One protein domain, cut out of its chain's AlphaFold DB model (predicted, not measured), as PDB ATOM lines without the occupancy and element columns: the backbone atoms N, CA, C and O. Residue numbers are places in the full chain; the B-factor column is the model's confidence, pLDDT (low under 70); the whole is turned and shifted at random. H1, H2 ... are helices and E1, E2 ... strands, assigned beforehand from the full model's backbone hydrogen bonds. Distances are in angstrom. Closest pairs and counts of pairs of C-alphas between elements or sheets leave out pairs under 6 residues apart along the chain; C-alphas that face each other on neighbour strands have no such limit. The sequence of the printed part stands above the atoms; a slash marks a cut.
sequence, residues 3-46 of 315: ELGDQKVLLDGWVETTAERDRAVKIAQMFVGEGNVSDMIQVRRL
ATOM      1  N   GLU A   3      26.777 -28.638   6.583       78.56
ATOM      2  CA  GLU A   3      26.033 -29.646   5.826       78.56
ATOM      3  C   GLU A   3      26.617 -31.037   6.115       78.56
ATOM      4  O   GLU A   3      27.830 -31.235   6.046       78.56
ATOM      5  N   LEU A   4      25.759 -31.991   6.484       75.00
ATOM      6  CA  LEU A   4      26.146 -33.354   6.876       75.00
ATOM      7  C   LEU A   4      25.939 -34.386   5.747       75.00
ATOM      8  O   LEU A   4      26.263 -35.556   5.937       75.00
ATOM      9  N   GLY A   5      25.422 -33.968   4.584       67.50
ATOM     10  CA  GLY A   5      24.989 -34.861   3.498       67.50
ATOM     11  C   GLY A   5      23.550 -35.373   3.678       67.50
ATOM     12  O   GLY A   5      22.960 -35.211   4.742       67.50
ATOM     13  N   ASP A   6      22.954 -35.942   2.622       73.12
ATOM     14  CA  ASP A   6      21.556 -36.431   2.584       73.12
ATOM     15  C   ASP A   6      20.509 -35.405   3.059       73.12
ATOM     16  O   ASP A   6      19.598 -35.724   3.822       73.12
ATOM     17  N   GLN A   7      20.655 -34.144   2.632       76.56
ATOM     18  CA  GLN A   7      19.828 -33.015   3.084       76.56
ATOM     19  C   GLN A   7      19.858 -32.786   4.606       76.56
ATOM     20  O   GLN A   7      19.014 -32.065   5.119       76.56
ATOM     21  N   LYS A   8      20.816 -33.342   5.356       84.25
ATOM     22  CA  LYS A   8      20.937 -33.088   6.797       84.25
ATOM     23  C   LYS A   8      21.818 -31.889   7.093       84.25
ATOM     24  O   LYS A   8      22.884 -31.714   6.502       84.25
ATOM     25  N   VAL A   9      21.387 -31.082   8.055       89.06
ATOM     26  CA  VAL A   9      22.071 -29.849   8.450       89.06
ATOM     27  C   VAL A   9      22.319 -29.852   9.952       89.06
ATOM     28  O   VAL A   9      21.408 -30.080  10.748       89.06
ATOM     29  N   LEU A  10      23.564 -29.574  10.336       88.94
ATOM     30  CA  LEU A  10      23.958 -29.290  11.710       88.94
ATOM     31  C   LEU A  10      23.854 -27.788  11.957       88.94
ATOM     32  O   LEU A  10      24.513 -26.987  11.279       88.94
ATOM     33  N   LEU A  11      23.064 -27.409  12.952       90.56
ATOM     34  CA  LEU A  11      23.058 -26.057  13.480       90.56
ATOM     35  C   LEU A  11      23.970 -26.002  14.700       90.56
ATOM     36  O   LEU A  11      23.664 -26.568  15.740       90.56
ATOM     37  N   ASP A  12      25.093 -25.316  14.561       88.75
ATOM     38  CA  ASP A  12      26.074 -25.098  15.613       88.75
ATOM     39  C   ASP A  12      26.389 -23.604  15.738       88.75
ATOM     40  O   ASP A  12      26.318 -22.844  14.766       88.75
ATOM     41  N   GLY A  13      26.704 -23.168  16.955       84.62
ATOM     42  CA  GLY A  13      27.014 -21.773  17.248       84.62
ATOM     43  C   GLY A  13      26.390 -21.289  18.548       84.62
ATOM     44  O   GLY A  13      25.827 -22.062  19.323       84.62
ATOM     45  N   TRP A  14      26.513 -19.986  18.778       81.88
ATOM     46  CA  TRP A  14      25.993 -19.322  19.965       81.88
ATOM     47  C   TRP A  14      24.852 -18.393  19.578       81.88
ATOM     48  O   TRP A  14      25.000 -17.608  18.643       81.88
ATOM     49  N   VAL A  15      23.758 -18.443  20.329       82.12
ATOM     50  CA  VAL A  15      22.649 -17.479  20.232       82.12
ATOM     51  C   VAL A  15      22.428 -16.805  21.576       82.12
ATOM     52  O   VAL A  15      22.800 -17.350  22.624       82.12
ATOM     53  N   GLU A  16      21.858 -15.606  21.562       71.62
ATOM     54  CA  GLU A  16      21.679 -14.813  22.777       71.62
ATOM     55  C   GLU A  16      20.434 -15.243  23.552       71.62
ATOM     56  O   GLU A  16      20.403 -15.135  24.779       71.62
ATOM     57  N   THR A  17      19.428 -15.770  22.851       71.94
ATOM     58  CA  THR A  17      18.118 -16.095  23.426       71.94
ATOM     59  C   THR A  17      17.635 -17.483  23.000       71.94
ATOM     60  O   THR A  17      18.017 -18.007  21.952       71.94
ATOM     61  N   THR A  18      16.757 -18.096  23.799       75.94
ATOM     62  CA  THR A  18      16.071 -19.342  23.408       75.94
ATOM     63  C   THR A  18      15.182 -19.128  22.183       75.94
ATOM     64  O   THR A  18      15.132 -19.986  21.309       75.94
ATOM     65  N   ALA A  19      14.558 -17.954  22.062       80.38
ATOM     66  CA  ALA A  19      13.723 -17.598  20.922       80.38
ATOM     67  C   ALA A  19      14.506 -17.555  19.596       80.38
ATOM     68  O   ALA A  19      14.010 -18.007  18.564       80.38
ATOM     69  N   GLU A  20      15.740 -17.044  19.605       82.38
ATOM     70  CA  GLU A  20      16.623 -17.043  18.432       82.38
ATOM     71  C   GLU A  20      17.021 -18.454  18.015       82.38
ATOM     72  O   GLU A  20      16.998 -18.763  16.821       82.38
ATOM     73  N   ARG A  21      17.331 -19.318  18.993       86.50
ATOM     74  CA  ARG A  21      17.576 -20.740  18.741       86.50
ATOM     75  C   ARG A  21      16.379 -21.366  18.035       86.50
ATOM     76  O   ARG A  21      16.529 -21.940  16.961       86.50
ATOM     77  N   ASP A  22      15.195 -21.220  18.623       87.75
ATOM     78  CA  ASP A  22      13.975 -21.864  18.139       87.75
ATOM     79  C   ASP A  22      13.598 -21.339  16.745       87.75
ATOM     80  O   ASP A  22      13.193 -22.104  15.867       87.75
ATOM     81  N   ARG A  23      13.820 -20.044  16.490       88.81
ATOM     82  CA  ARG A  23      13.655 -19.444  15.161       88.81
ATOM     83  C   ARG A  23      14.650 -20.008  14.146       88.81
ATOM     84  O   ARG A  23      14.240 -20.320  13.030       88.81
ATOM     85  N   ALA A  24      15.925 -20.143  14.506       89.19
ATOM     86  CA  ALA A  24      16.952 -20.697  13.625       89.19
ATOM     87  C   ALA A  24      16.663 -22.164  13.266       89.19
ATOM     88  O   ALA A  24      16.730 -22.530  12.091       89.19
ATOM     89  N   VAL A  25      16.256 -22.968  14.254       91.25
ATOM     90  CA  VAL A  25      15.818 -24.357  14.051       91.25
ATOM     91  C   VAL A  25      14.620 -24.400  13.107       91.25
ATOM     92  O   VAL A  25      14.667 -25.100  12.098       91.25
ATOM     93  N   LYS A  26      13.585 -23.592  13.358       91.38
ATOM     94  CA  LYS A  26      12.373 -23.562  12.528       91.38
ATOM     95  C   LYS A  26      12.652 -23.149  11.082       91.38
ATOM     96  O   LYS A  26      12.085 -23.727  10.160       91.38
ATOM     97  N   ILE A  27      13.545 -22.180  10.868       90.56
ATOM     98  CA  ILE A  27      13.979 -21.782   9.522       90.56
ATOM     99  C   ILE A  27      14.697 -22.947   8.838       90.56
ATOM    100  O   ILE A  27      14.355 -23.276   7.707       90.56
ATOM    101  N   ALA A  28      15.645 -23.606   9.507       89.00
ATOM    102  CA  ALA A  28      16.355 -24.743   8.921       89.00
ATOM    103  C   ALA A  28      15.398 -25.889   8.554       89.00
ATOM    104  O   ALA A  28      15.489 -26.440   7.458       89.00
ATOM    105  N   GLN A  29      14.421 -26.185   9.414       91.12
ATOM    106  CA  GLN A  29      13.401 -27.204   9.154       91.12
ATOM    107  C   GLN A  29      12.562 -26.899   7.905       91.12
ATOM    108  O   GLN A  29      12.201 -27.828   7.187       91.12
ATOM    109  N   MET A  30      12.302 -25.623   7.591       89.50
ATOM    110  CA  MET A  30      11.599 -25.240   6.354       89.50
ATOM    111  C   MET A  30      12.395 -25.568   5.084       89.50
ATOM    112  O   MET A  30      11.789 -25.757   4.032       89.50
ATOM    113  N   PHE A  31      13.728 -25.639   5.163       88.06
ATOM    114  CA  PHE A  31      14.583 -25.933   4.008       88.06
ATOM    115  C   PHE A  31      14.901 -27.419   3.853       88.06
ATOM    116  O   PHE A  31      14.988 -27.893   2.723       88.06
ATOM    117  N   VAL A  32      15.082 -28.148   4.959       88.56
ATOM    118  CA  VAL A  32      15.556 -29.542   4.910       88.56
ATOM    119  C   VAL A  32      14.604 -30.591   5.489       88.56
ATOM    120  O   VAL A  32      14.853 -31.788   5.348       88.56
ATOM    121  N   GLY A  33      13.485 -30.172   6.083       85.25
ATOM    122  CA  GLY A  33      12.514 -31.048   6.742       85.25
ATOM    123  C   GLY A  33      12.837 -31.299   8.222       85.25
ATOM    124  O   GLY A  33      13.997 -31.313   8.632       85.25
ATOM    125  N   GLU A  34      11.798 -31.506   9.040       81.94
ATOM    126  CA  GLU A  34      11.901 -31.570  10.512       81.94
ATOM    127  C   GLU A  34      12.865 -32.648  11.035       81.94
ATOM    128  O   GLU A  34      13.536 -32.428  12.041       81.94
ATOM    129  N   GLY A  35      12.982 -33.784  10.338       85.00
ATOM    130  CA  GLY A  35      13.843 -34.908  10.733       85.00
ATOM    131  C   GLY A  35      15.317 -34.787  10.326       85.00
ATOM    132  O   GLY A  35      16.116 -35.653  10.680       85.00
ATOM    133  N   ASN A  36      15.681 -33.738   9.585       88.50
ATOM    134  CA  ASN A  36      17.014 -33.577   8.999       88.50
ATOM    135  C   ASN A  36      17.835 -32.447   9.640       88.50
ATOM    136  O   ASN A  36      18.930 -32.136   9.174       88.50
ATOM    137  N   VAL A  37      17.341 -31.843  10.724       89.00
ATOM    138  CA  VAL A  37      18.055 -30.800  11.469       89.00
ATOM    139  C   VAL A  37      18.621 -31.382  12.759       89.00
ATOM    140  O   VAL A  37      17.879 -31.884  13.599       89.00
ATOM    141  N   SER A  38      19.939 -31.287  12.932       87.06
ATOM    142  CA  SER A  38      20.616 -31.590  14.195       87.06
ATOM    143  C   SER A  38      20.925 -30.277  14.917       87.06
ATOM    144  O   SER A  38      21.731 -29.483  14.432       87.06
ATOM    145  N   ASP A  39      20.260 -30.025  16.048       87.94
ATOM    146  CA  ASP A  39      20.440 -28.810  16.854       87.94
ATOM    147  C   ASP A  39      21.566 -28.990  17.886       87.94
ATOM    148  O   ASP A  39      21.457 -29.778  18.825       87.94
ATOM    149  N   MET A  40      22.652 -28.240  17.709       85.62
ATOM    150  CA  MET A  40      23.744 -28.069  18.672       85.62
ATOM    151  C   MET A  40      23.983 -26.590  19.008       85.62
ATOM    152  O   MET A  40      25.060 -26.225  19.491       85.62
ATOM    153  N   ILE A  41      22.999 -25.722  18.759       88.44
ATOM    154  CA  ILE A  41      23.093 -24.309  19.108       88.44
ATOM    155  C   ILE A  41      23.101 -24.178  20.635       88.44
ATOM    156  O   ILE A  41      22.197 -24.638  21.337       88.44
ATOM    157  N   GLN A  42      24.106 -23.483  21.160       77.38
ATOM    158  CA  GLN A  42      24.206 -23.185  22.581       77.38
ATOM    159  C   GLN A  42      23.640 -21.794  22.863       77.38
ATOM    160  O   GLN A  42      24.106 -20.783  22.330       77.38
ATOM    161  N   VAL A  43      22.632 -21.726  23.734       75.50
ATOM    162  CA  VAL A  43      22.108 -20.446  24.220       75.50
ATOM    163  C   VAL A  43      23.100 -19.905  25.239       75.50
ATOM    164  O   VAL A  43      23.296 -20.483  26.310       75.50
ATOM    165  N   ARG A  44      23.765 -18.807  24.885       63.81
ATOM    166  CA  ARG A  44      24.933 -18.311  25.614       63.81
ATOM    167  C   ARG A  44      24.567 -17.826  27.021       63.81
ATOM    168  O   ARG A  44      25.464 -17.778  27.862       63.81
ATOM    169  N   ARG A  45      23.296 -17.462  27.286       66.00
ATOM    170  CA  ARG A  45      22.780 -16.995  28.594       66.00
ATOM    171  C   ARG A  45      21.277 -17.258  28.742       66.00
ATOM    172  O   ARG A  45      20.514 -17.042  27.810       66.00
ATOM    173  N   LEU A  46      20.832 -17.655  29.936       66.31
ATOM    174  CA  LEU A  46      19.407 -17.612  30.276       66.31
ATOM    175  C   LEU A  46      19.003 -16.146  30.442       66.31
ATOM    176  O   LEU A  46      19.528 -15.461  31.320       66.31
TER     177      LEU A  46
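This is residues 3 to 46 of the 315 residues of the protein "BON domain-containing protein" of Armatimonadetes bacterium (UniProt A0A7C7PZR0). A single helix, H1, lies lengthwise over one face of a narrow ribbon made by two long parallel strands, E2 and E3, and the other face of the ribbon is bare. The short strand E1 folds back beside the first residues of E2 as a small hairpin at one end of the rod-like whole, and residues 44 to 46 make a short tail at the other. The printed part has 44 residues with one named helix and three named strands, in the order E1, E2, H1, E3. The sheet runs E1, E2, E3 and is mixed, and the class is mixed, helices and strands. The whole is compact, with a radius of gyration of the C-alphas of 10.4 A, and spans 33 by 16 by 11 A.

E1 is residues 3 to 5, 5.8 A from first to last C-alpha, and begins with C-alpha 3 at (26.033, -29.646, 5.826). E2 is residues 8 to 15, 20.7 A long, the longest strand by residues. H1 is residues 18 to 32, 21.1 A long, and its C-alpha 18 is at (16.071, -19.342, 23.408). E3 is residues 37 to 43, 16.9 A long, and ends with C-alpha 43 at (22.108, -20.446, 24.220).

E1 and E2 form a hairpin, antiparallel at 162 degrees between their directions, with N 4 and O 8 2.9 A apart, within hydrogen-bond range. E2 and E3 are parallel at 7 degrees, with N 38 and O 9 at 2.9 A and N 42 and O 13 at 2.9 A, both within hydrogen-bond range. The pairing is staggered: E2 pairs with E1 over residues 8 to 9 and with E3 over residues 9 to 15. E1 and E3 are the edge strands and are apart. H1 is on the sheet at a height over the sheet of 9.0 A, over E2 and E3, in two layers, a helix on one face of a sheet. It runs along the strands, at 17 degrees to E3 on the local plane. The closest C-alphas of E2 and H1 are those of Val 15 and Arg 21, 6.2 A apart. The closest of H1 and E3 are those of Thr 18 and Val 43, also 6.2 A apart. E2, H1 and E3 form a strand-helix-strand unit, two parallel neighbour strands with a helix between them in the chain, and its crossover is right-handed. In H1, 10 of 11 O i to N i+4 pairs are within hydrogen-bond range.

The two C-alphas farthest apart are those of Asp 6 and Leu 46, at 33.6 A. The printed part has no cut, and its links E1 to E2, E2 to H1 and H1 to E3 are tight. The mean pLDDT of the printed part is 82.8, and residue 5 and residues 44 to 46 are under 70.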